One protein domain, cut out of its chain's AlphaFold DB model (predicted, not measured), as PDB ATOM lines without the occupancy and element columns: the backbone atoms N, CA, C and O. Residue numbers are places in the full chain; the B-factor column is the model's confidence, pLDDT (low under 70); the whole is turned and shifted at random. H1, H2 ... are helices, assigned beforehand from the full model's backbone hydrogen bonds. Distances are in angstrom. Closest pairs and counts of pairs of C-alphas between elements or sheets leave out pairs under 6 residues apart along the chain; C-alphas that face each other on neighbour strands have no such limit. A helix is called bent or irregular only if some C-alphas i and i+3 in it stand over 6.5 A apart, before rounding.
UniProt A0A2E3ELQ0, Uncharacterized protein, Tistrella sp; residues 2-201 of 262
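AT A GLANCE: This is residues 2 to 201 of the 262 residues of an uncharacterized protein of Tistrella sp (UniProt A0A2E3ELQ0). A long, thin rod of helices is built along one very long helix, H3, with H1 and H2 beside its earlier and middle parts and H4 and H5 at its later end. Neighbouring helices fold back on each other as an up-and-down bundle, while an extended stretch, residues 68 to 86, runs from H2 to the far end of the rod, where H3 begins. The printed part has 200 residues, with five named helices in the order H1 to H5 and no named strand; the class is all helix. It is extended, with a radius of gyration of the C-alphas of 26.7 A and spans of 102 by 25 by 22 A.

IN THESE COORDINATES: H1, residues 2 to 41, begins at C-alpha (230.347, 453.871, 381.484) and is 59.2 A long. H2 is residues 48 to 67, 28.4 A. H3, residues 87 to 146, begins at C-alpha (235.837, 472.910, 374.772), is 87.5 A long and has a kink of 32 degrees near residue 138; it is neither bent nor irregular, but only just: C-alphas 134 and 137 are 6.1 A apart. H4 is residues 152 to 168, 24.2 A. H5, residues 177 to 201, is 36.6 A long and ends at C-alpha (279.309, 383.424, 386.779).

HOW THE PARTS SIT: H3 is the hub. With residues 97 to 122 alone it touches H1, the same way at a shallow tilt of 23 degrees; the closest C-alphas, of Thr 11 and Val 104, are 6.1 A apart. H2 and H3 form a hairpin, closest at C-alphas of Ala 50 and Phe 132, 5.5 A. H3 touches H4 with residues 130 to 144 alone, closest at C-alphas of Ala 133 and Ala 166, 4.7 A. H4 and H5 form a hairpin at 14 degrees, closest at C-alphas of Ala 165 and Pro 178, 4.8 A. H1 and H4 are apart. Every O i to N i+4 pair is within hydrogen-bond range in H2, H4 and H5, against 33 of 36 in H1 and 52 of 56 in H3.

THE WHOLE: The two farthest C-alphas, of Asp 85 and Glu 201, are 102.6 A apart. The link from H2 to H3 is long, and the printed part has no cut. The model's mean pLDDT over the printed part is 96.5, and no printed residue is under 70.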
ATOM      1  N   ARG A   2     230.436 455.306 381.839       75.69
ATOM      2  CA  ARG A   2     230.347 453.871 381.484       75.69
ATOM      3  C   ARG A   2     231.480 453.405 380.553       75.69
ATOM      4  O   ARG A   2     232.033 452.337 380.784       75.69
ATOM      5  N   ASP A   3     231.857 454.232 379.581       85.31
ATOM      6  CA  ASP A   3     232.885 453.880 378.585       85.31
ATOM      7  C   ASP A   3     234.308 453.907 379.166       85.31
ATOM      8  O   ASP A   3     235.161 453.109 378.800       85.31
ATOM      9  N   GLU A   4     234.541 454.764 380.159       88.81
ATOM     10  CA  GLU A   4     235.824 454.886 380.855       88.81
ATOM     11  C   GLU A   4     236.117 453.676 381.750       88.81
ATOM     12  O   GLU A   4     237.199 453.097 381.694       88.81
ATOM     13  N   ALA A   5     235.124 453.240 382.533       92.62
ATOM     14  CA  ALA A   5     235.247 452.020 383.324       92.62
ATOM     15  C   ALA A   5     235.458 450.786 382.429       92.62
ATOM     16  O   ALA A   5     236.216 449.886 382.785       92.62
ATOM     17  N   ALA A   6     234.816 450.751 381.256       94.38
ATOM     18  CA  ALA A   6     235.010 449.679 380.284       94.38
ATOM     19  C   ALA A   6     236.446 449.652 379.735       94.38
ATOM     20  O   ALA A   6     237.038 448.576 379.672       94.38
ATOM     21  N   LEU A   7     237.020 450.815 379.401       94.38
ATOM     22  CA  LEU A   7     238.399 450.913 378.923       94.38
ATOM     23  C   LEU A   7     239.404 450.452 379.986       94.38
ATOM     24  O   LEU A   7     240.234 449.601 379.690       94.38
ATOM     25  N   ILE A   8     239.274 450.922 381.234       95.19
ATOM     26  CA  ILE A   8     240.143 450.501 382.351       95.19
ATOM     27  C   ILE A   8     240.098 448.981 382.541       95.19
ATOM     28  O   ILE A   8     241.143 448.334 382.614       95.19
ATOM     29  N   ASN A   9     238.894 448.402 382.581       95.56
ATOM     30  CA  ASN A   9     238.723 446.957 382.738       95.56
ATOM     31  C   ASN A   9     239.350 446.184 381.571       95.56
ATOM     32  O   ASN A   9     239.960 445.139 381.783       95.56
ATOM     33  N   ARG A  10     239.224 446.695 380.340       96.44
ATOM     34  CA  ARG A  10     239.815 446.069 379.155       96.44
ATOM     35  C   ARG A  10     241.342 446.132 379.182       96.44
ATOM     36  O   ARG A  10     241.975 445.117 378.917       96.44
ATOM     37  N   THR A  11     241.927 447.272 379.553       96.62
ATOM     38  CA  THR A  11     243.379 447.408 379.742       96.62
ATOM     39  C   THR A  11     243.888 446.402 380.773       96.62
ATOM     40  O   THR A  11     244.818 445.655 380.484       96.62
ATOM     41  N   GLN A  12     243.245 446.316 381.944       96.56
ATOM     42  CA  GLN A  12     243.626 445.362 382.995       96.56
ATOM     43  C   GLN A  12     243.502 443.904 382.540       96.56
ATOM     44  O   GLN A  12     244.369 443.090 382.848       96.56
ATOM     45  N   ALA A  13     242.445 443.575 381.793       96.75
ATOM     46  CA  ALA A  13     242.254 442.234 381.255       96.75
ATOM     47  C   ALA A  13     243.364 441.848 380.267       96.75
ATOM     48  O   ALA A  13     243.861 440.731 380.345       96.75
ATOM     49  N   ILE A  14     243.771 442.761 379.376       97.25
ATOM     50  CA  ILE A  14     244.873 442.504 378.438       97.25
ATOM     51  C   ILE A  14     246.189 442.324 379.188       97.25
ATOM     52  O   ILE A  14     246.870 441.340 378.934       97.25
ATOM     53  N   VAL A  15     246.518 443.202 380.141       96.88
ATOM     54  CA  VAL A  15     247.751 443.075 380.943       96.88
ATOM     55  C   VAL A  15     247.806 441.720 381.649       96.88
ATOM     56  O   VAL A  15     248.768 440.986 381.482       96.88
ATOM     57  N   ALA A  16     246.727 441.319 382.326       97.12
ATOM     58  CA  ALA A  16     246.680 440.018 382.990       97.12
ATOM     59  C   ALA A  16     246.768 438.829 382.013       97.12
ATOM     60  O   ALA A  16     247.173 437.738 382.404       97.12
ATOM     61  N   SER A  17     246.322 438.986 380.765       97.94
ATOM     62  CA  SER A  17     246.486 437.956 379.732       97.94
ATOM     63  C   SER A  17     247.919 437.889 379.209       97.94
ATOM     64  O   SER A  17     248.396 436.787 378.966       97.94
ATOM     65  N   LEU A  18     248.602 439.031 379.083       97.56
ATOM     66  CA  LEU A  18     250.022 439.090 378.731       97.56
ATOM     67  C   LEU A  18     250.878 438.407 379.799       97.56
ATOM     68  O   LEU A  18     251.636 437.511 379.457       97.56
ATOM     69  N   ASP A  19     250.651 438.719 381.078       97.62
ATOM     70  CA  ASP A  19     251.383 438.091 382.187       97.62
ATOM     71  C   ASP A  19     251.243 436.555 382.167       97.62
ATOM     72  O   ASP A  19     252.213 435.821 382.329       97.62
ATOM     73  N   ARG A  20     250.029 436.043 381.907       98.12
ATOM     74  CA  ARG A  20     249.796 434.590 381.802       98.12
ATOM     75  C   ARG A  20     250.468 433.961 380.586       98.12
ATOM     76  O   ARG A  20     250.858 432.796 380.658       98.12
ATOM     77  N   LEU A  21     250.528 434.679 379.465       97.44
ATOM     78  CA  LEU A  21     251.218 434.204 378.269       97.44
ATOM     79  C   LEU A  21     252.722 434.127 378.530       97.44
ATOM     80  O   LEU A  21     253.314 433.098 378.226       97.44
ATOM     81  N   ASP A  22     253.304 435.143 379.167       97.31
ATOM     82  CA  ASP A  22     254.717 435.152 379.555       97.31
ATOM     83  C   ASP A  22     255.049 433.983 380.497       97.31
ATOM     84  O   ASP A  22     256.008 433.248 380.253       97.31
ATOM     85  N   ASP A  23     254.217 433.737 381.518       97.50
ATOM     86  CA  ASP A  23     254.362 432.580 382.415       97.50
ATOM     87  C   ASP A  23     254.279 431.242 381.652       97.50
ATOM     88  O   ASP A  23     255.023 430.297 381.937       97.50
ATOM     89  N   SER A  24     253.379 431.155 380.667       97.06
ATOM     90  CA  SER A  24     253.188 429.951 379.846       97.06
ATOM     91  C   SER A  24     254.384 429.701 378.924       97.06
ATOM     92  O   SER A  24     254.867 428.573 378.854       97.06
ATOM     93  N   VAL A  25     254.906 430.747 378.276       97.31
ATOM     94  CA  VAL A  25     256.113 430.684 377.436       97.31
ATOM     95  C   VAL A  25     257.331 430.298 378.273       97.31
ATOM     96  O   VAL A  25     258.098 429.425 377.867       97.31
ATOM     97  N   ALA A  26     257.498 430.888 379.461       97.06
ATOM     98  CA  ALA A  26     258.599 430.556 380.363       97.06
ATOM     99  C   ALA A  26     258.542 429.093 380.832       97.06
ATOM    100  O   ALA A  26     259.565 428.407 380.835       97.06
ATOM    101  N   THR A  27     257.350 428.604 381.185       96.56
ATOM    102  CA  THR A  27     257.142 427.203 381.585       96.56
ATOM    103  C   THR A  27     257.447 426.252 380.429       96.56
ATOM    104  O   THR A  27     258.221 425.314 380.597       96.56
ATOM    105  N   ALA A  28     256.902 426.523 379.242       96.25
ATOM    106  CA  ALA A  28     257.102 425.666 378.081       96.25
ATOM    107  C   ALA A  28     258.565 425.645 377.612       96.25
ATOM    108  O   ALA A  28     259.066 424.592 377.220       96.25
ATOM    109  N   ARG A  29     259.284 426.774 377.712       98.00
ATOM    110  CA  ARG A  29     260.735 426.818 377.476       98.00
ATOM    111  C   ARG A  29     261.483 425.924 378.463       98.00
ATOM    112  O   ARG A  29     262.303 425.126 378.030       98.00
ATOM    113  N   ALA A  30     261.185 426.020 379.758       96.94
ATOM    114  CA  ALA A  30     261.839 425.191 380.770       96.94
ATOM    115  C   ALA A  30     261.583 423.687 380.551       96.94
ATOM    116  O   ALA A  30     262.498 422.881 380.713       96.94
ATOM    117  N   ASP A  31     260.366 423.306 380.149       96.12
ATOM    118  CA  ASP A  31     260.035 421.919 379.801       96.12
ATOM    119  C   ASP A  31     260.806 421.443 378.557       96.12
ATOM    120  O   ASP A  31     261.362 420.342 378.559       96.12
ATOM    121  N   ALA A  32     260.902 422.280 377.518       97.31
ATOM    122  CA  ALA A  32     261.667 421.973 376.309       97.31
ATOM    123  C   ALA A  32     263.181 421.886 376.568       97.31
ATOM    124  O   ALA A  32     263.841 421.009 376.019       97.31
ATOM    125  N   GLU A  33     263.741 422.733 377.432       97.56
ATOM    126  CA  GLU A  33     265.140 422.636 377.872       97.56
ATOM    127  C   GLU A  33     265.376 421.357 378.692       97.56
ATOM    128  O   GLU A  33     266.344 420.633 378.474       97.56
ATOM    129  N   ALA A  34     264.457 421.007 379.597       97.31
ATOM    130  CA  ALA A  34     264.548 419.771 380.374       97.31
ATOM    131  C   ALA A  34     264.454 418.500 379.511       97.31
ATOM    132  O   ALA A  34     264.904 417.434 379.946       97.31
ATOM    133  N   LEU A  35     263.861 418.600 378.317       98.06
ATOM    134  CA  LEU A  35     263.766 417.507 377.357       98.06
ATOM    135  C   LEU A  35     265.129 417.158 376.741       98.06
ATOM    136  O   LEU A  35     265.330 415.996 376.408       98.06
ATOM    137  N   GLU A  36     266.074 418.100 376.642       98.25
ATOM    138  CA  GLU A  36     267.431 417.843 376.125       98.25
ATOM    139  C   GLU A  36     268.135 416.739 376.926       98.25
ATOM    140  O   GLU A  36     268.527 415.723 376.364       98.25
ATOM    141  N   THR A  37     268.175 416.865 378.257       98.12
ATOM    142  CA  THR A  37     268.771 415.839 379.136       98.12
ATOM    143  C   THR A  37     268.096 414.477 378.964       98.12
ATOM    144  O   THR A  37     268.754 413.445 378.965       98.12
ATOM    145  N   VAL A  38     266.771 414.461 378.809       98.12
ATOM    146  CA  VAL A  38     266.022 413.208 378.650       98.12
ATOM    147  C   VAL A  38     266.282 412.569 377.286       98.12
ATOM    148  O   VAL A  38     266.316 411.347 377.193       98.12
ATOM    149  N   ILE A  39     266.482 413.372 376.238       98.19
ATOM    150  CA  ILE A  39     266.875 412.890 374.911       98.19
ATOM    151  C   ILE A  39     268.249 412.215 374.973       98.19
ATOM    152  O   ILE A  39     268.387 411.110 374.450       98.19
ATOM    153  N   ASP A  40     269.219 412.816 375.666       98.25
ATOM    154  CA  ASP A  40     270.542 412.211 375.866       98.25
ATOM    155  C   ASP A  40     270.443 410.850 376.576       98.25
ATOM    156  O   ASP A  40     271.052 409.870 376.140       98.25
ATOM    157  N   ASP A  41     269.621 410.757 377.625       98.06
ATOM    158  CA  ASP A  41     269.414 409.516 378.383       98.06
ATOM    159  C   ASP A  41     268.660 408.428 377.585       98.06
ATOM    160  O   ASP A  41     268.761 407.235 377.882       98.06
ATOM    161  N   LEU A  42     267.893 408.820 376.564       98.25
ATOM    162  CA  LEU A  42     267.152 407.913 375.681       98.25
ATOM    163  C   LEU A  42     268.016 407.318 374.558       98.25
ATOM    164  O   LEU A  42     267.553 406.410 373.847       98.25
ATOM    165  N   ALA A  43     269.256 407.785 374.393       97.69
ATOM    166  CA  ALA A  43     270.195 407.249 373.417       97.69
ATOM    167  C   ALA A  43     270.489 405.761 373.694       97.69
ATOM    168  O   ALA A  43     270.844 405.357 374.802       97.69
ATOM    169  N   GLY A  44     270.302 404.907 372.682       95.75
ATOM    170  CA  GLY A  44     270.434 403.450 372.824       95.75
ATOM    171  C   GLY A  44     269.336 402.786 373.670       95.75
ATOM    172  O   GLY A  44     269.428 401.597 373.972       95.75
ATOM    173  N   ALA A  45     268.306 403.530 374.075       97.56
ATOM    174  CA  ALA A  45     267.116 403.022 374.759       97.56
ATOM    175  C   ALA A  45     265.831 403.214 373.931       97.56
ATOM    176  O   ALA A  45     264.751 402.839 374.372       97.56
ATOM    177  N   SER A  46     265.922 403.805 372.740       98.00
ATOM    178  CA  SER A  46     264.780 404.124 371.880       98.00
ATOM    179  C   SER A  46     265.168 404.074 370.397       98.00
ATOM    180  O   SER A  46     266.321 403.809 370.057       98.00
ATOM    181  N   ASP A  47     264.202 404.292 369.502       98.25
ATOM    182  CA  ASP A  47     264.470 404.432 368.068       98.25
ATOM    183  C   ASP A  47     265.267 405.723 367.790       98.25
ATOM    184  O   ASP A  47     264.755 406.832 367.951       98.25
ATOM    185  N   GLU A  48     266.523 405.585 367.352       97.69
ATOM    186  CA  GLU A  48     267.442 406.717 367.137       97.69
ATOM    187  C   GLU A  48     266.936 407.715 366.084       97.69
ATOM    188  O   GLU A  48     267.190 408.917 366.180       97.69
ATOM    189  N   ARG A  49     266.197 407.243 365.072       98.12
ATOM    190  CA  ARG A  49     265.645 408.115 364.028       98.12
ATOM    191  C   ARG A  49     264.489 408.943 364.584       98.12
ATOM    192  O   ARG A  49     264.391 410.128 364.265       98.12
ATOM    193  N   ALA A  50     263.613 408.333 365.377       98.12
ATOM    194  CA  ALA A  50     262.528 409.027 366.055       98.12
ATOM    195  C   ALA A  50     263.067 410.007 367.109       98.12
ATOM    196  O   ALA A  50     262.551 411.117 367.218       98.12
ATOM    197  N   LEU A  51     264.133 409.632 367.821       98.31
ATOM    198  CA  LEU A  51     264.806 410.489 368.797       98.31
ATOM    199  C   LEU A  51     265.401 411.744 368.135       98.31
ATOM    200  O   LEU A  51     265.145 412.856 368.589       98.31
ATOM    201  N   ALA A  52     266.098 411.592 367.004       98.38
ATOM    202  CA  ALA A  52     266.625 412.726 366.239       98.38
ATOM    203  C   ALA A  52     265.515 413.650 365.693       98.38
ATOM    204  O   ALA A  52     265.682 414.870 365.621       98.38
ATOM    205  N   ALA A  53     264.362 413.085 365.313       98.31
ATOM    206  CA  ALA A  53     263.204 413.872 364.887       98.31
ATOM    207  C   ALA A  53     262.595 414.672 366.050       98.31
ATOM    208  O   ALA A  53     262.229 415.832 365.865       98.31
ATOM    209  N   LEU A  54     262.522 414.079 367.246       98.38
ATOM    210  CA  LEU A  54     262.088 414.771 368.457       98.38
ATOM    211  C   LEU A  54     263.042 415.912 368.831       98.38
ATOM    212  O   LEU A  54     262.585 417.005 369.156       98.38
ATOM    213  N   GLU A  55     264.353 415.684 368.754       98.56
ATOM    214  CA  GLU A  55     265.355 416.729 368.978       98.56
ATOM    215  C   GLU A  55     265.199 417.894 367.995       98.56
ATOM    216  O   GLU A  55     265.151 419.047 368.416       98.56
ATOM    217  N   THR A  56     265.015 417.602 366.706       98.69
ATOM    218  CA  THR A  56     264.754 418.645 365.701       98.69
ATOM    219  C   THR A  56     263.506 419.458 366.063       98.69
ATOM    220  O   THR A  56     263.540 420.685 366.044       98.69
ATOM    221  N   ALA A  57     262.416 418.794 366.469       98.50
ATOM    222  CA  ALA A  57     261.188 419.473 366.888       98.50
ATOM    223  C   ALA A  57     261.381 420.328 368.156       98.50
ATOM    224  O   ALA A  57     260.814 421.416 368.255       98.50
ATOM    225  N   ARG A  58     262.202 419.872 369.115       98.56
ATOM    226  CA  ARG A  58     262.593 420.645 370.309       98.56
ATOM    227  C   ARG A  58     263.329 421.927 369.912       98.56
ATOM    228  O   ARG A  58     262.998 422.999 370.414       98.56
ATOM    229  N   GLU A  59     264.309 421.826 369.017       98.62
ATOM    230  CA  GLU A  59     265.079 422.977 368.533       98.62
ATOM    231  C   GLU A  59     264.205 423.969 367.753       98.62
ATOM    232  O   GLU A  59     264.285 425.176 367.988       98.62
ATOM    233  N   GLU A  60     263.327 423.480 366.875       98.62
ATOM    234  CA  GLU A  60     262.362 424.310 366.141       98.62
ATOM    235  C   GLU A  60     261.387 425.024 367.088       98.62
ATOM    236  O   GLU A  60     261.096 426.210 366.904       98.62
ATOM    237  N   PHE A  61     260.917 424.336 368.132       98.56
ATOM    238  CA  PHE A  61     260.069 424.922 369.165       98.56
ATOM    239  C   PHE A  61     260.785 426.059 369.905       98.56
ATOM    240  O   PHE A  61     260.256 427.169 369.975       98.56
ATOM    241  N   LEU A  62     262.008 425.825 370.394       98.62
ATOM    242  CA  LEU A  62     262.809 426.851 371.073       98.62
ATOM    243  C   LEU A  62     263.112 428.040 370.153       98.62
ATOM    244  O   LEU A  62     262.937 429.188 370.559       98.62
ATOM    245  N   GLY A  63     263.472 427.776 368.894       98.50
ATOM    246  CA  GLY A  63     263.672 428.819 367.889       98.50
ATOM    247  C   GLY A  63     262.402 429.631 367.617       98.50
ATOM    248  O   GLY A  63     262.475 430.845 367.421       98.50
ATOM    249  N   THR A  64     261.231 428.991 367.664       98.38
ATOM    250  CA  THR A  64     259.937 429.674 367.544       98.38
ATOM    251  C   THR A  64     259.673 430.562 368.759       98.38
ATOM    252  O   THR A  64     259.326 431.726 368.576       98.38
ATOM    253  N   LEU A  65     259.907 430.072 369.985       98.19
ATOM    254  CA  LEU A  65     259.777 430.879 371.207       98.19
ATOM    255  C   LEU A  65     260.725 432.089 371.215       98.19
ATOM    256  O   LEU A  65     260.338 433.171 371.649       98.19
ATOM    257  N   ASP A  66     261.956 431.928 370.726       98.12
ATOM    258  CA  ASP A  66     262.934 433.018 370.602       98.12
ATOM    259  C   ASP A  66     262.534 434.055 369.540       98.12
ATOM    260  O   ASP A  66     262.892 435.231 369.649       98.12
ATOM    261  N   GLY A  67     261.796 433.625 368.514       97.69
ATOM    262  CA  GLY A  67     261.290 434.474 367.438       97.69
ATOM    263  C   GLY A  67     259.975 435.192 367.748       97.69
ATOM    264  O   GLY A  67     259.602 436.094 366.993       97.69
ATOM    265  N   MET A  68     259.272 434.824 368.826       97.69
ATOM    266  CA  MET A  68     257.989 435.434 369.179       97.69
ATOM    267  C   MET A  68     258.143 436.915 369.520       97.69
ATOM    268  O   MET A  68     258.931 437.318 370.375       97.69
ATOM    269  N   GLU A  69     257.323 437.741 368.875       96.69
ATOM    270  CA  GLU A  69     257.242 439.161 369.190       96.69
ATOM    271  C   GLU A  69     256.459 439.357 370.496       96.69
ATOM    272  O   GLU A  69     255.299 438.943 370.606       96.69
ATOM    273  N   THR A  70     257.075 440.020 371.482       94.75
ATOM    274  CA  THR A  70     256.393 440.408 372.722       94.75
ATOM    275  C   THR A  70     255.276 441.401 372.394       94.75
ATOM    276  O   THR A  70     255.570 442.491 371.885       94.75
ATOM    277  N   PRO A  71     254.001 441.084 372.683       95.81
ATOM    278  CA  PRO A  71     252.921 442.020 372.419       95.81
ATOM    279  C   PRO A  71     253.114 443.314 373.228       95.81
ATOM    280  O   PRO A  71     253.533 443.261 374.388       95.81
ATOM    281  N   PRO A  72     252.786 444.490 372.667       95.25
ATOM    282  CA  PRO A  72     252.943 445.745 373.383       95.25
ATOM    283  C   PRO A  72     251.999 445.796 374.587       95.25
ATOM    284  O   PRO A  72     250.797 445.552 374.469       95.25
ATOM    285  N   THR A  73     252.523 446.179 375.750       96.44
ATOM    286  CA  THR A  73     251.687 446.460 376.919       96.44
ATOM    287  C   THR A  73     250.940 447.777 376.697       96.44
ATOM    288  O   THR A  73     251.585 448.819 376.528       96.44
ATOM    289  N   PRO A  74     249.593 447.790 376.714       94.81
ATOM    290  CA  PRO A  74     248.856 449.034 376.573       94.81
ATOM    291  C   PRO A  74     249.142 449.939 377.784       94.81
ATOM    292  O   PRO A  74     249.190 449.451 378.919       94.81
ATOM    293  N   PRO A  75     249.322 451.259 377.590       92.00
ATOM    294  CA  PRO A  75     249.568 452.166 378.700       92.00
ATOM    295  C   PRO A  75     248.370 452.171 379.656       92.00
ATOM    296  O   PRO A  75     247.213 452.095 379.234       92.00
ATOM    297  N   ALA A  76     248.641 452.303 380.956       91.88
ATOM    298  CA  ALA A  76     247.585 452.459 381.946       91.88
ATOM    299  C   ALA A  76     246.750 453.703 381.612       91.88
ATOM    300  O   ALA A  76     247.276 454.819 381.571       91.88
ATOM    301  N   TYR A  77     245.449 453.517 381.381       90.94
ATOM    302  CA  TYR A  77     244.559 454.634 381.100       90.94
ATOM    303  C   TYR A  77     244.470 455.555 382.325       90.94
ATOM    304  O   TYR A  77     244.123 455.124 383.428       90.94
ATOM    305  N   GLN A  78     244.766 456.835 382.114       91.25
ATOM    306  CA  GLN A  78     244.586 457.893 383.100       91.25
ATOM    307  C   GLN A  78     243.597 458.902 382.539       91.25
ATOM    308  O   GLN A  78     243.783 459.402 381.429       91.25
ATOM    309  N   ARG A  79     242.557 459.212 383.317       88.56
ATOM    310  CA  ARG A  79     241.586 460.236 382.939       88.56
ATOM    311  C   ARG A  79     242.303 461.583 382.793       88.56
ATOM    312  O   ARG A  79     242.865 462.054 383.786       88.56
ATOM    313  N   PRO A  80     242.261 462.229 381.618       87.94
ATOM    314  CA  PRO A  80     242.790 463.578 381.467       87.94
ATOM    315  C   PRO A  80     242.032 464.540 382.386       87.94
ATOM    316  O   PRO A  80     240.821 464.399 382.578       87.94
ATOM    317  N   ALA A  81     242.727 465.521 382.962       90.00
ATOM    318  CA  ALA A  81     242.050 466.621 383.639       90.00
ATOM    319  C   ALA A  81     241.220 467.391 382.600       90.00
ATOM    320  O   ALA A  81     241.757 467.803 381.575       90.00
ATOM    321  N   VAL A  82     239.919 467.543 382.855       90.50
ATOM    322  CA  VAL A  82     238.997 468.247 381.958       90.50
ATOM    323  C   VAL A  82     238.557 469.539 382.625       90.50
ATOM    324  O   VAL A  82     237.968 469.506 383.705       90.50
ATOM    325  N   GLU A  83     238.828 470.661 381.973       94.00
ATOM    326  CA  GLU A  83     238.238 471.951 382.307       94.00
ATOM    327  C   GLU A  83     236.881 472.036 381.598       94.00
ATOM    328  O   GLU A  83     236.813 472.167 380.380       94.00
ATOM    329  N   GLU A  84     235.784 471.894 382.349       89.00
ATOM    330  CA  GLU A  84     234.427 471.768 381.777       89.00
ATOM    331  C   GLU A  84     233.971 473.016 380.998       89.00
ATOM    332  O   GLU A  84     233.138 472.910 380.099       89.00
ATOM    333  N   ASP A  85     234.555 474.176 381.307       94.25
ATOM    334  CA  ASP A  85     234.289 475.447 380.628       94.25
ATOM    335  C   ASP A  85     235.175 475.669 379.382       94.25
ATOM    336  O   ASP A  85     235.006 476.668 378.677       94.25
ATOM    337  N   ASP A  86     236.098 474.746 379.078       96.12
ATOM    338  CA  ASP A  86     236.970 474.795 377.905       96.12
ATOM    339  C   ASP A  86     236.716 473.612 376.958       96.12
ATOM    340  O   ASP A  86     237.106 472.466 377.189       96.12
ATOM    341  N   LEU A  87     236.096 473.907 375.814       94.00
ATOM    342  CA  LEU A  87     235.837 472.910 374.772       94.00
ATOM    343  C   LEU A  87     237.124 472.302 374.199       94.00
ATOM    344  O   LEU A  87     237.087 471.169 373.717       94.00
ATOM    345  N   VAL A  88     238.249 473.022 374.249       95.25
ATOM    346  CA  VAL A  88     239.548 472.499 373.807       95.25
ATOM    347  C   VAL A  88     240.041 471.428 374.782       95.25
ATOM    348  O   VAL A  88     240.444 470.352 374.343       95.25
ATOM    349  N   SER A  89     239.922 471.663 376.093       94.81
ATOM    350  CA  SER A  89     240.195 470.659 377.130       94.81
ATOM    351  C   SER A  89     239.355 469.386 376.950       94.81
ATOM    352  O   SER A  89     239.890 468.276 376.973       94.81
ATOM    353  N   VAL A  90     238.051 469.529 376.684       93.50
ATOM    354  CA  VAL A  90     237.167 468.382 376.406       93.50
ATOM    355  C   VAL A  90     237.601 467.631 375.143       93.50
ATOM    356  O   VAL A  90     237.661 466.402 375.165       93.50
ATOM    357  N   ALA A  91     237.933 468.338 374.057       92.69
ATOM    358  CA  ALA A  91     238.393 467.719 372.813       92.69
ATOM    359  C   ALA A  91     239.680 466.903 373.024       92.69
ATOM    360  O   ALA A  91     239.732 465.734 372.647       92.69
ATOM    361  N   HIS A  92     240.668 467.460 373.731       93.31
ATOM    362  CA  HIS A  92     241.891 466.734 374.083       93.31
ATOM    363  C   HIS A  92     241.627 465.495 374.943       93.31
ATOM    364  O   HIS A  92     242.286 464.468 374.772       93.31
ATOM    365  N   ALA A  93     240.660 465.562 375.858       92.00
ATOM    366  CA  ALA A  93     240.298 464.410 376.669       92.00
ATOM    367  C   ALA A  93     239.680 463.280 375.829       92.00
ATOM    368  O   ALA A  93     239.998 462.111 376.049       92.00
ATOM    369  N   VAL A  94     238.844 463.625 374.844       92.56
ATOM    370  CA  VAL A  94     238.272 462.661 373.891       92.56
ATOM    371  C   VAL A  94     239.369 462.017 373.039       92.56
ATOM    372  O   VAL A  94     239.397 460.791 372.933       92.56
ATOM    373  N   ASP A  95     240.309 462.807 372.515       93.50
ATOM    374  CA  ASP A  95     241.450 462.292 371.743       93.50
ATOM    375  C   ASP A  95     242.310 461.323 372.574       93.50
ATOM    376  O   ASP A  95     242.758 460.285 372.077       93.50
ATOM    377  N   GLY A  96     242.502 461.618 373.865       91.81
ATOM    378  CA  GLY A  96     243.208 460.744 374.803       91.81
ATOM    379  C   GLY A  96     242.512 459.395 375.006       91.81
ATOM    380  O   GLY A  96     243.163 458.350 374.949       91.81
ATOM    381  N   VAL A  97     241.185 459.395 375.181       93.88
ATOM    382  CA  VAL A  97     240.382 458.160 375.275       93.88
ATOM    383  C   VAL A  97     240.467 457.353 373.979       93.88
ATOM    384  O   VAL A  97     240.663 456.139 374.034       93.88
ATOM    385  N   GLN A  98     240.358 458.006 372.819       93.81
ATOM    386  CA  GLN A  98     240.453 457.335 371.522       93.81
ATOM    387  C   GLN A  98     241.834 456.703 371.317       93.81
ATOM    388  O   GLN A  98     241.925 455.545 370.918       93.81
ATOM    389  N   THR A  99     242.901 457.429 371.653       94.62
ATOM    390  CA  THR A  99     244.281 456.930 371.573       94.62
ATOM    391  C   THR A  99     244.488 455.712 372.473       94.62
ATOM    392  O   THR A  99     245.048 454.708 372.039       94.62
ATOM    393  N   ALA A 100     243.997 455.761 373.715       94.12
ATOM    394  CA  ALA A 100     244.090 454.633 374.638       94.12
ATOM    395  C   ALA A 100     243.260 453.424 374.175       94.12
ATOM    396  O   ALA A 100     243.707 452.291 374.328       94.12
ATOM    397  N   SER A 101     242.083 453.645 373.576       95.25
ATOM    398  CA  SER A 101     241.286 452.562 372.986       95.25
ATOM    399  C   SER A 101     242.035 451.869 371.852       95.25
ATOM    400  O   SER A 101     242.116 450.646 371.864       95.25
ATOM    401  N   LEU A 102     242.622 452.638 370.927       96.06
ATOM    402  CA  LEU A 102     243.417 452.091 369.823       96.06
ATOM    403  C   LEU A 102     244.609 451.279 370.341       96.06
ATOM    404  O   LEU A 102     244.802 450.151 369.914       96.06
ATOM    405  N   ALA A 103     245.338 451.785 371.340       95.62
ATOM    406  CA  ALA A 103     246.453 451.046 371.935       95.62
ATOM    407  C   ALA A 103     246.018 449.709 372.571       95.62
ATOM    408  O   ALA A 103     246.746 448.720 372.520       95.62
ATOM    409  N   VAL A 104     244.829 449.666 373.178       96.69
ATOM    410  CA  VAL A 104     244.240 448.443 373.746       96.69
ATOM    411  C   VAL A 104     243.757 447.489 372.644       96.69
ATOM    412  O   VAL A 104     243.871 446.274 372.805       96.69
ATOM    413  N   ASP A 105     243.222 448.006 371.535       97.12
ATOM    414  CA  ASP A 105     242.861 447.212 370.355       97.12
ATOM    415  C   ASP A 105     244.106 446.562 369.729       97.12
ATOM    416  O   ASP A 105     244.144 445.336 369.599       97.12
ATOM    417  N   ASP A 106     245.146 447.354 369.468       96.56
ATOM    418  CA  ASP A 106     246.421 446.908 368.896       96.56
ATOM    419  C   ASP A 106     247.095 445.846 369.783       96.56
ATOM    420  O   ASP A 106     247.497 444.782 369.305       96.56
ATOM    421  N   ALA A 107     247.158 446.081 371.100       96.94
ATOM    422  CA  ALA A 107     247.687 445.105 372.054       96.94
ATOM    423  C   ALA A 107     246.876 443.799 372.062       96.94
ATOM    424  O   ALA A 107     247.441 442.710 372.165       96.94
ATOM    425  N   GLY A 108     245.550 443.885 371.926       97.06
ATOM    426  CA  GLY A 108     244.674 442.715 371.866       97.06
ATOM    427  C   GLY A 108     244.810 441.911 370.569       97.06
ATOM    428  O   GLY A 108     244.619 440.693 370.572       97.06
ATOM    429  N   GLU A 109     245.124 442.559 369.449       97.88
ATOM    430  CA  GLU A 109     245.458 441.887 368.189       97.88
ATOM    431  C   GLU A 109     246.823 441.207 368.257       97.88
ATOM    432  O   GLU A 109     246.927 440.024 367.928       97.88
ATOM    433  N   ALA A 110     247.837 441.912 368.764       97.56
ATOM    434  CA  ALA A 110     249.167 441.355 368.972       97.56
ATOM    435  C   ALA A 110     249.135 440.145 369.918       97.56
ATOM    436  O   ALA A 110     249.652 439.092 369.561       97.56
ATOM    437  N   PHE A 111     248.436 440.244 371.056       97.69
ATOM    438  CA  PHE A 111     248.254 439.124 371.984       97.69
ATOM    439  C   PHE A 111     247.648 437.892 371.301       97.69
ATOM    440  O   PHE A 111     248.151 436.785 371.468       97.69
ATOM    441  N   ARG A 112     246.572 438.061 370.519       97.88
ATOM    442  CA  ARG A 112     245.911 436.932 369.842       97.88
ATOM    443  C   ARG A 112     246.824 436.252 368.828       97.88
ATOM    444  O   ARG A 112     246.801 435.029 368.745       97.88
ATOM    445  N   ARG A 113     247.612 437.032 368.083       98.00
ATOM    446  CA  ARG A 113     248.614 436.519 367.143       98.00
ATOM    447  C   ARG A 113     249.683 435.707 367.876       98.00
ATOM    448  O   ARG A 113     249.807 434.523 367.589       98.00
ATOM    449  N   THR A 114     250.351 436.292 368.873       97.94
ATOM    450  CA  THR A 114     251.401 435.601 369.643       97.94
ATOM    451  C   THR A 114     250.861 434.356 370.351       97.94
ATOM    452  O   THR A 114     251.505 433.316 370.353       97.94
ATOM    453  N   ASN A 115     249.642 434.405 370.900       98.12
ATOM    454  CA  ASN A 115     249.022 433.235 371.523       98.12
ATOM    455  C   ASN A 115     248.706 432.118 370.509       98.12
ATOM    456  O   ASN A 115     248.788 430.941 370.862       98.12
ATOM    457  N   SER A 116     248.318 432.464 369.274       98.25
ATOM    458  CA  SER A 116     248.120 431.486 368.192       98.25
ATOM    459  C   SER A 116     249.440 430.814 367.834       98.25
ATOM    460  O   SER A 116     249.516 429.594 367.865       98.25
ATOM    461  N   GLU A 117     250.491 431.607 367.599       98.12
ATOM    462  CA  GLU A 117     251.842 431.108 367.303       98.12
ATOM    463  C   GLU A 117     252.363 430.198 368.429       98.12
ATOM    464  O   GLU A 117     252.898 429.124 368.166       98.12
ATOM    465  N   PHE A 118     252.144 430.576 369.694       98.00
ATOM    466  CA  PHE A 118     252.508 429.759 370.856       98.00
ATOM    467  C   PHE A 118     251.752 428.433 370.932       98.00
ATOM    468  O   PHE A 118     252.349 427.394 371.226       98.00
ATOM    469  N   THR A 119     250.451 428.457 370.648       97.62
ATOM    470  CA  THR A 119     249.621 427.248 370.635       97.62
ATOM    471  C   THR A 119     250.062 426.317 369.506       97.62
ATOM    472  O   THR A 119     250.309 425.145 369.756       97.62
ATOM    473  N   GLU A 120     250.263 426.848 368.298       97.81
ATOM    474  CA  GLU A 120     250.738 426.089 367.136       97.81
ATOM    475  C   GLU A 120     252.113 425.448 367.387       97.81
ATOM    476  O   GLU A 120     252.312 424.275 367.075       97.81
ATOM    477  N   ALA A 121     253.045 426.184 368.004       98.25
ATOM    478  CA  ALA A 121     254.359 425.659 368.369       98.25
ATOM    479  C   ALA A 121     254.257 424.533 369.415       98.25
ATOM    480  O   ALA A 121     254.906 423.495 369.279       98.25
ATOM    481  N   THR A 122     253.421 424.718 370.441       97.94
ATOM    482  CA  THR A 122     253.204 423.713 371.495       97.94
ATOM    483  C   THR A 122     252.562 422.447 370.929       97.94
ATOM    484  O   THR A 122     253.022 421.346 371.227       97.94
ATOM    485  N   ASP A 123     251.556 422.591 370.063       97.62
ATOM    486  CA  ASP A 123     250.887 421.476 369.391       97.62
ATOM    487  C   ASP A 123     251.862 420.694 368.498       97.62
ATOM    488  O   ASP A 123     251.848 419.460 368.490       97.62
ATOM    489  N   ALA A 124     252.747 421.389 367.774       98.00
ATOM    490  CA  ALA A 124     253.759 420.758 366.930       98.00
ATOM    491  C   ALA A 124     254.761 419.923 367.748       98.00
ATOM    492  O   ALA A 124     255.013 418.762 367.410       98.00
ATOM    493  N   LEU A 125     255.289 420.472 368.851       98.31
ATOM    494  CA  LEU A 125     256.173 419.726 369.754       98.31
ATOM    495  C   LEU A 125     255.438 418.550 370.419       98.31
ATOM    496  O   LEU A 125     255.974 417.442 370.481       98.31
ATOM    497  N   GLY A 126     254.195 418.759 370.863       97.88
ATOM    498  CA  GLY A 126     253.348 417.711 371.433       97.88
ATOM    499  C   GLY A 126     253.106 416.552 370.459       97.88
ATOM    500  O   GLY A 126     253.211 415.389 370.845       97.88
ATOM    501  N   ALA A 127     252.869 416.843 369.177       97.69
ATOM    502  CA  ALA A 127     252.712 415.825 368.136       97.69
ATOM    503  C   ALA A 127     254.015 415.046 367.861       97.69
ATOM    504  O   ALA A 127     253.979 413.830 367.632       97.69
ATOM    505  N   ALA A 128     255.170 415.718 367.907       98.25
ATOM    506  CA  ALA A 128     256.473 415.063 367.791       98.25
ATOM    507  C   ALA A 128     256.729 414.116 368.976       98.25
ATOM    508  O   ALA A 128     257.109 412.962 368.767       98.25
ATOM    509  N   LEU A 129     256.436 414.562 370.203       98.25
ATOM    510  CA  LEU A 129     256.504 413.734 371.412       98.25
ATOM    511  C   LEU A 129     255.566 412.533 371.344       98.25
ATOM    512  O   LEU A 129     255.990 411.419 371.640       98.25
ATOM    513  N   GLN A 130     254.317 412.728 370.912       97.81
ATOM    514  CA  GLN A 130     253.363 411.636 370.725       97.81
ATOM    515  C   GLN A 130     253.906 410.604 369.733       97.81
ATOM    516  O   GLN A 130     253.917 409.410 370.028       97.81
ATOM    517  N   THR A 131     254.406 411.057 368.581       97.94
ATOM    518  CA  THR A 131     254.980 410.177 367.552       97.94
ATOM    519  C   THR A 131     256.175 409.396 368.091       97.94
ATOM    520  O   THR A 131     256.236 408.178 367.920       97.94
ATOM    521  N   PHE A 132     257.097 410.069 368.781       98.50
ATOM    522  CA  PHE A 132     258.242 409.432 369.424       98.50
ATOM    523  C   PHE A 132     257.799 408.401 370.472       98.50
ATOM    524  O   PHE A 132     258.242 407.253 370.439       98.50
ATOM    525  N   ALA A 133     256.867 408.762 371.354       98.00
ATOM    526  CA  ALA A 133     256.411 407.902 372.440       98.00
ATOM    527  C   ALA A 133     255.748 406.602 371.957       98.00
ATOM    528  O   ALA A 133     255.877 405.572 372.614       98.00
ATOM    529  N   GLN A 134     255.098 406.609 370.788       97.69
ATOM    530  CA  GLN A 134     254.565 405.385 370.178       97.69
ATOM    531  C   GLN A 134     255.670 404.388 369.788       97.69
ATOM    532  O   GLN A 134     255.442 403.179 369.818       97.69
ATOM    533  N   THR A 135     256.881 404.861 369.474       98.44
ATOM    534  CA  THR A 135     258.019 403.976 369.160       98.44
ATOM    535  C   THR A 135     258.563 403.257 370.395       98.44
ATOM    536  O   THR A 135     259.051 402.131 370.285       98.44
ATOM    537  N   LEU A 136     258.390 403.846 371.589       98.38
ATOM    538  CA  LEU A 136     258.905 403.296 372.846       98.38
ATOM    539  C   LEU A 136     258.322 401.925 373.174       98.38
ATOM    540  O   LEU A 136     259.002 401.113 373.792       98.38
ATOM    541  N   VAL A 137     257.083 401.644 372.758       98.44
ATOM    542  CA  VAL A 137     256.452 400.334 372.978       98.44
ATOM    543  C   VAL A 137     257.214 399.241 372.229       98.44
ATOM    544  O   VAL A 137     257.491 398.186 372.793       98.44
ATOM    545  N   THR A 138     257.609 399.497 370.980       98.19
ATOM    546  CA  THR A 138     258.417 398.554 370.198       98.19
ATOM    547  C   THR A 138     259.841 398.453 370.745       98.19
ATOM    548  O   THR A 138     260.339 397.340 370.911       98.19
ATOM    549  N   SER A 139     260.475 399.576 371.101       98.50
ATOM    550  CA  SER A 139     261.810 399.574 371.719       98.50
ATOM    551  C   SER A 139     261.834 398.817 373.051       98.50
ATOM    552  O   SER A 139     262.752 398.043 373.298       98.50
ATOM    553  N   ALA A 140     260.801 398.967 373.886       98.62
ATOM    554  CA  ALA A 140     260.666 398.252 375.156       98.62
ATOM    555  C   ALA A 140     260.674 396.730 374.981       98.62
ATOM    556  O   ALA A 140     261.303 396.028 375.770       98.62
ATOM    557  N   VAL A 141     259.984 396.223 373.953       98.62
ATOM    558  CA  VAL A 141     259.960 394.788 373.636       98.62
ATOM    559  C   VAL A 141     261.352 394.310 373.231       98.62
ATOM    560  O   VAL A 141     261.834 393.343 373.811       98.62
ATOM    561  N   ALA A 142     262.023 395.016 372.316       98.44
ATOM    562  CA  ALA A 142     263.369 394.651 371.869       98.44
ATOM    563  C   ALA A 142     264.382 394.648 373.029       98.44
ATOM    564  O   ALA A 142     265.100 393.673 373.226       98.44
ATOM    565  N   ILE A 143     264.374 395.688 373.868       98.56
ATOM    566  CA  ILE A 143     265.257 395.767 375.040       98.56
ATOM    567  C   ILE A 143     264.952 394.629 376.027       98.56
ATOM    568  O   ILE A 143     265.869 394.029 376.580       98.56
ATOM    569  N   ALA A 144     263.682 394.288 376.254       98.62
ATOM    570  CA  ALA A 144     263.326 393.162 377.115       98.62
ATOM    571  C   ALA A 144     263.791 391.803 376.553       98.62
ATOM    572  O   ALA A 144     264.103 390.909 377.338       98.62
ATOM    573  N   GLU A 145     263.843 391.639 375.228       98.25
ATOM    574  CA  GLU A 145     264.381 390.442 374.562       98.25
ATOM    575  C   GLU A 145     265.912 390.354 374.660       98.25
ATOM    576  O   GLU A 145     266.453 389.260 374.812       98.25
ATOM    577  N   GLU A 146     266.607 391.493 374.635       98.25
ATOM    578  CA  GLU A 146     268.061 391.587 374.842       98.25
ATOM    579  C   GLU A 146     268.493 391.289 376.288       98.25
ATOM    580  O   GLU A 146     269.662 390.998 376.532       98.25
ATOM    581  N   ASN A 147     267.559 391.345 377.245       98.25
ATOM    582  CA  ASN A 147     267.804 391.148 378.676       98.25
ATOM    583  C   ASN A 147     266.972 389.964 379.221       98.25
ATOM    584  O   ASN A 147     266.055 390.168 380.026       98.25
ATOM    585  N   PRO A 148     267.227 388.724 378.757       98.44
ATOM    586  CA  PRO A 148     266.385 387.570 379.070       98.44
ATOM    587  C   PRO A 148     266.521 387.059 380.513       98.44
ATOM    588  O   PRO A 148     265.585 386.426 381.008       98.44
ATOM    589  N   ASP A 149     267.650 387.324 381.173       97.94
ATOM    590  CA  ASP A 149     267.967 386.825 382.519       97.94
ATOM    591  C   ASP A 149     267.464 387.755 383.628       97.94
ATOM    592  O   ASP A 149     267.357 387.341 384.784       97.94
ATOM    593  N   ALA A 150     267.100 388.992 383.283       98.06
ATOM    594  CA  ALA A 150     266.456 389.912 384.203       98.06
ATOM    595  C   ALA A 150     265.082 389.394 384.665       98.06
ATOM    596  O   ALA A 150     264.302 388.793 383.904       98.06
ATOM    597  N   ASP A 151     264.752 389.695 385.923       98.25
ATOM    598  CA  ASP A 151     263.510 389.284 386.561       98.25
ATOM    599  C   ASP A 151     262.298 389.732 385.715       98.25
ATOM    600  O   ASP A 151     262.237 390.880 385.246       98.25
ATOM    601  N   PRO A 152     261.296 388.851 385.508       98.25
ATOM    602  CA  PRO A 152     260.103 389.184 384.730       98.25
ATOM    603  C   PRO A 152     259.395 390.474 385.174       98.25
ATOM    604  O   PRO A 152     258.748 391.125 384.352       98.25
ATOM    605  N   SER A 153     259.512 390.865 386.447       98.31
ATOM    606  CA  SER A 153     258.934 392.103 386.975       98.31
ATOM    607  C   SER A 153     259.583 393.372 386.410       98.31
ATOM    608  O   SER A 153     258.853 394.322 386.126       98.31
ATOM    609  N   PHE A 154     260.898 393.391 386.154       98.50
ATOM    610  CA  PHE A 154     261.562 394.537 385.514       98.50
ATOM    611  C   PHE A 154     261.148 394.680 384.049       98.50
ATOM    612  O   PHE A 154     260.855 395.785 383.594       98.50
ATOM    613  N   ARG A 155     261.019 393.564 383.319       98.62
ATOM    614  CA  ARG A 155     260.517 393.571 381.932       98.62
ATOM    615  C   ARG A 155     259.068 394.055 381.856       98.62
ATOM    616  O   ARG A 155     258.724 394.863 380.995       98.62
ATOM    617  N   ALA A 156     258.224 393.617 382.792       98.38
ATOM    618  CA  ALA A 156     256.849 394.100 382.901       98.38
ATOM    619  C   ALA A 156     256.782 395.597 383.251       98.38
ATOM    620  O   ALA A 156     255.964 396.321 382.682       98.38
ATOM    621  N   ALA A 157     257.651 396.075 384.150       98.38
ATOM    622  CA  ALA A 157     257.743 397.488 384.505       98.38
ATOM    623  C   ALA A 157     258.157 398.354 383.304       98.38
ATOM    624  O   ALA A 157     257.530 399.386 383.064       98.38
ATOM    625  N   LEU A 158     259.133 397.907 382.504       98.75
ATOM    626  CA  LEU A 158     259.537 398.583 381.269       98.75
ATOM    627  C   LEU A 158     258.375 398.694 380.267       98.75
ATOM    628  O   LEU A 158     258.088 399.783 379.768       98.75
ATOM    629  N   ALA A 159     257.655 397.597 380.014       98.62
ATOM    630  CA  ALA A 159     256.500 397.606 379.114       98.62
ATOM    631  C   ALA A 159     255.376 398.544 379.606       98.62
ATOM    632  O   ALA A 159     254.759 399.266 378.813       98.62
ATOM    633  N   ALA A 160     255.127 398.571 380.920       98.38
ATOM    634  CA  ALA A 160     254.152 399.467 381.533       98.38
ATOM    635  C   ALA A 160     254.570 400.941 381.417       98.38
ATOM    636  O   ALA A 160     253.735 401.780 381.078       98.38
ATOM    637  N   ALA A 161     255.849 401.254 381.638       98.50
ATOM    638  CA  ALA A 161     256.383 402.605 381.493       98.50
ATOM    639  C   ALA A 161     256.269 403.105 380.044       98.50
ATOM    640  O   ALA A 161     255.785 404.213 379.822       98.50
ATOM    641  N   ALA A 162     256.605 402.266 379.057       98.50
ATOM    642  CA  ALA A 162     256.463 402.598 377.636       98.50
ATOM    643  C   ALA A 162     255.006 402.899 377.250       98.50
ATOM    644  O   ALA A 162     254.712 403.914 376.622       98.50
ATOM    645  N   THR A 163     254.075 402.045 377.689       98.19
ATOM    646  CA  THR A 163     252.636 402.230 377.440       98.19
ATOM    647  C   THR A 163     252.112 403.496 378.121       98.19
ATOM    648  O   THR A 163     251.339 404.249 377.530       98.19
ATOM    649  N   SER A 164     252.545 403.754 379.359       97.44
ATOM    650  CA  SER A 164     252.180 404.966 380.093       97.44
ATOM    651  C   SER A 164     252.714 406.225 379.415       97.44
ATOM    652  O   SER A 164     252.005 407.228 379.386       97.44
ATOM    653  N   ALA A 165     253.933 406.189 378.868       97.44
ATOM    654  CA  ALA A 165     254.489 407.295 378.098       97.44
ATOM    655  C   ALA A 165     253.659 407.551 376.836       97.44
ATOM    656  O   ALA A 165     253.177 408.665 376.651       97.44
ATOM    657  N   ALA A 166     253.387 406.519 376.031       97.25
ATOM    658  CA  ALA A 166     252.553 406.643 374.835       97.25
ATOM    659  C   ALA A 166     251.159 407.231 375.138       97.25
ATOM    660  O   ALA A 166     250.688 408.104 374.412       97.25
ATOM    661  N   ALA A 167     250.523 406.809 376.237       96.50
ATOM    662  CA  ALA A 167     249.220 407.327 376.652       96.50
ATOM    663  C   ALA A 167     249.271 408.778 377.167       96.50
ATOM    664  O   ALA A 167     248.340 409.546 376.931       96.50
ATOM    665  N   ALA A 168     250.341 409.173 377.865       96.31
ATOM    666  CA  ALA A 168     250.473 410.521 378.419       96.31
ATOM    667  C   ALA A 168     250.554 411.608 377.332       96.31
ATOM    668  O   ALA A 168     250.091 412.729 377.548       96.31
ATOM    669  N   TYR A 169     251.102 411.270 376.162       96.31
ATOM    670  CA  TYR A 169     251.266 412.204 375.048       96.31
ATOM    671  C   TYR A 169     250.089 412.231 374.064       96.31
ATOM    672  O   TYR A 169     250.083 413.063 373.164       96.31
ATOM    673  N   ASP A 170     249.054 411.407 374.257       91.81
ATOM    674  CA  ASP A 170     247.875 411.384 373.372       91.81
ATOM    675  C   ASP A 170     247.076 412.706 373.389       91.81
ATOM    676  O   ASP A 170     246.340 413.019 372.458       91.81
ATOM    677  N   GLY A 171     247.260 413.518 374.438       87.12
ATOM    678  CA  GLY A 171     246.666 414.850 374.580       87.12
ATOM    679  C   GLY A 171     247.578 416.023 374.204       87.12
ATOM    680  O   GLY A 171     247.227 417.152 374.535       87.12
ATOM    681  N   GLY A 172     248.749 415.784 373.598       87.75
ATOM    682  CA  GLY A 172     249.691 416.851 373.227       87.75
ATOM    683  C   GLY A 172     250.450 417.473 374.408       87.75
ATOM    684  O   GLY A 172     250.869 418.624 374.342       87.75
ATOM    685  N   SER A 173     250.616 416.741 375.515       92.12
ATOM    686  CA  SER A 173     251.447 417.207 376.634       92.12
ATOM    687  C   SER A 173     252.912 417.367 376.206       92.12
ATOM    688  O   SER A 173     253.408 416.581 375.408       92.12
ATOM    689  N   ILE A 174     253.628 418.327 376.792       94.62
ATOM    690  CA  ILE A 174     255.086 418.474 376.628       94.62
ATOM    691  C   ILE A 174     255.877 418.082 377.887       94.62
ATOM    692  O   ILE A 174     257.081 418.298 377.968       94.62
ATOM    693  N   SER A 175     255.218 417.490 378.892       94.50
ATOM    694  CA  SER A 175     255.877 417.112 380.150       94.50
ATOM    695  C   SER A 175     256.912 416.007 379.938       94.50
ATOM    696  O   SER A 175     256.613 415.018 379.285       94.50
ATOM    697  N   VAL A 176     258.082 416.099 380.573       96.38
ATOM    698  CA  VAL A 176     259.154 415.082 380.481       96.38
ATOM    699  C   VAL A 176     259.008 413.901 381.455       96.38
ATOM    700  O   VAL A 176     259.764 412.932 381.382       96.38
ATOM    701  N   VAL A 177     258.061 413.965 382.398       96.62
ATOM    702  CA  VAL A 177     257.918 412.969 383.481       96.62
ATOM    703  C   VAL A 177     257.720 411.533 382.965       96.62
ATOM    704  O   VAL A 177     258.408 410.643 383.467       96.62
ATOM    705  N   PRO A 178     256.846 411.267 381.971       97.50
ATOM    706  CA  PRO A 178     256.649 409.907 381.467       97.50
ATOM    707  C   PRO A 178     257.902 409.314 380.806       97.50
ATOM    708  O   PRO A 178     258.178 408.129 380.984       97.50
ATOM    709  N   LEU A 179     258.687 410.130 380.094       98.06
ATOM    710  CA  LEU A 179     259.938 409.685 379.471       98.06
ATOM    711  C   LEU A 179     261.010 409.341 380.508       98.06
ATOM    712  O   LEU A 179     261.680 408.323 380.369       98.06
ATOM    713  N   ARG A 180     261.129 410.123 381.589       98.12
ATOM    714  CA  ARG A 180     262.046 409.790 382.694       98.12
ATOM    715  C   ARG A 180     261.697 408.455 383.345       98.12
ATOM    716  O   ARG A 180     262.580 407.639 383.564       98.12
ATOM    717  N   ALA A 181     260.409 408.189 383.570       98.31
ATOM    718  CA  ALA A 181     259.968 406.900 384.104       98.31
ATOM    719  C   ALA A 181     260.324 405.722 383.175       98.31
ATOM    720  O   ALA A 181     260.643 404.634 383.653       98.31
ATOM    721  N   TYR A 182     260.288 405.934 381.856       98.69
ATOM    722  CA  TYR A 182     260.749 404.946 380.880       98.69
ATOM    723  C   TYR A 182     262.264 404.711 380.967       98.69
ATOM    724  O   TYR A 182     262.689 403.561 381.080       98.69
ATOM    725  N   VAL A 183     263.069 405.778 380.987       98.62
ATOM    726  CA  VAL A 183     264.536 405.709 381.143       98.62
ATOM    727  C   VAL A 183     264.933 404.987 382.437       98.62
ATOM    728  O   VAL A 183     265.794 404.102 382.417       98.62
ATOM    729  N   ASP A 184     264.270 405.302 383.553       98.44
ATOM    730  CA  ASP A 184     264.498 404.648 384.847       98.44
ATOM    731  C   ASP A 184     264.199 403.142 384.771       98.44
ATOM    732  O   ASP A 184     264.958 402.324 385.296       98.44
ATOM    733  N   ALA A 185     263.123 402.755 384.079       98.69
ATOM    734  CA  ALA A 185     262.761 401.352 383.895       98.69
ATOM    735  C   ALA A 185     263.767 400.594 383.009       98.69
ATOM    736  O   ALA A 185     264.110 399.455 383.328       98.69
ATOM    737  N   VAL A 186     264.280 401.220 381.940       98.69
ATOM    738  CA  VAL A 186     265.356 400.647 381.106       98.69
ATOM    739  C   VAL A 186     266.621 400.429 381.938       98.69
ATOM    740  O   VAL A 186     267.219 399.353 381.887       98.69
ATOM    741  N   SER A 187     267.011 401.425 382.735       98.50
ATOM    742  CA  SER A 187     268.202 401.346 383.590       98.50
ATOM    743  C   SER A 187     268.071 400.255 384.654       98.50
ATOM    744  O   SER A 187     269.000 399.474 384.854       98.50
ATOM    745  N   ALA A 188     266.907 400.149 385.301       98.56
ATOM    746  CA  ALA A 188     266.637 399.114 386.294       98.56
ATOM    747  C   ALA A 188     266.670 397.699 385.692       98.56
ATOM    748  O   ALA A 188     267.241 396.795 386.297       98.56
ATOM    749  N   LEU A 189     266.110 397.518 384.489       98.69
ATOM    750  CA  LEU A 189     266.149 396.244 383.772       98.69
ATOM    751  C   LEU A 189     267.588 395.810 383.459       98.69
ATOM    752  O   LEU A 189     267.957 394.674 383.744       98.69
ATOM    753  N   ARG A 190     268.397 396.716 382.899       98.56
ATOM    754  CA  ARG A 190     269.801 396.434 382.554       98.56
ATOM    755  C   ARG A 190     270.637 396.119 383.796       98.56
ATOM    756  O   ARG A 190     271.406 395.165 383.787       98.56
ATOM    757  N   ALA A 191     270.433 396.858 384.887       98.44
ATOM    758  CA  ALA A 191     271.115 396.589 386.150       98.44
ATOM    759  C   ALA A 191     270.761 395.204 386.726       98.44
ATOM    760  O   ALA A 191     271.624 394.526 387.284       98.44
ATOM    761  N   ASP A 192     269.507 394.763 386.591       98.62
ATOM    762  CA  ASP A 192     269.100 393.432 387.044       98.62
ATOM    763  C   ASP A 192     269.633 392.308 386.144       98.62
ATOM    764  O   ASP A 192     270.073 391.282 386.661       98.62
ATOM    765  N   GLN A 193     269.688 392.525 384.825       98.19
ATOM    766  CA  GLN A 193     270.364 391.620 383.888       98.19
ATOM    767  C   GLN A 193     271.837 391.430 384.278       98.19
ATOM    768  O   GLN A 193     272.312 390.301 384.385       98.19
ATOM    769  N   GLU A 194     272.565 392.523 384.525       98.25
ATOM    770  CA  GLU A 194     273.970 392.471 384.948       98.25
ATOM    771  C   GLU A 194     274.140 391.731 386.282       98.25
ATOM    772  O   GLU A 194     275.052 390.914 386.427       98.25
ATOM    773  N   ARG A 195     273.237 391.961 387.245       97.94
ATOM    774  CA  ARG A 195     273.212 391.224 388.518       97.94
ATOM    775  C   ARG A 195     273.012 389.724 388.294       97.94
ATOM    776  O   ARG A 195     273.741 388.931 388.886       97.94
ATOM    777  N   ALA A 196     272.046 389.337 387.462       96.94
ATOM    778  CA  ALA A 196     271.740 387.936 387.174       96.94
ATOM    779  C   ALA A 196     272.924 387.216 386.507       96.94
ATOM    780  O   ALA A 196     273.270 386.104 386.904       96.94
ATOM    781  N   LEU A 197     273.597 387.874 385.557       95.81
ATOM    782  CA  LEU A 197     274.803 387.344 384.917       95.81
ATOM    783  C   LEU A 197     275.956 387.170 385.916       95.81
ATOM    784  O   LEU A 197     276.591 386.119 385.943       95.81
ATOM    785  N   ALA A 198     276.182 388.149 386.798       95.06
ATOM    786  CA  ALA A 198     277.215 388.048 387.829       95.06
ATOM    787  C   ALA A 198     276.942 386.914 388.839       95.06
ATOM    788  O   ALA A 198     277.871 386.243 389.292       95.06
ATOM    789  N   GLU A 199     275.674 386.679 389.198       94.31
ATOM    790  CA  GLU A 199     275.268 385.554 390.052       94.31
ATOM    791  C   GLU A 199     275.489 384.199 389.361       94.31
ATOM    792  O   GLU A 199     275.924 383.245 390.012       94.31
ATOM    793  N   PHE A 200     275.237 384.121 388.050       92.44
ATOM    794  CA  PHE A 200     275.498 382.929 387.244       92.44
ATOM    795  C   PHE A 200     277.001 382.605 387.180       92.44
ATOM    796  O   PHE A 200     277.396 381.493 387.533       92.44
ATOM    797  N   GLU A 201     277.846 383.585 386.842       92.06
ATOM    798  CA  GLU A 201     279.309 383.424 386.779       92.06
ATOM    799  C   GLU A 201     279.907 383.024 388.142       92.06
ATOM    800  O   GLU A 201     280.721 382.104 388.238       92.06
TER     801      GLU A 201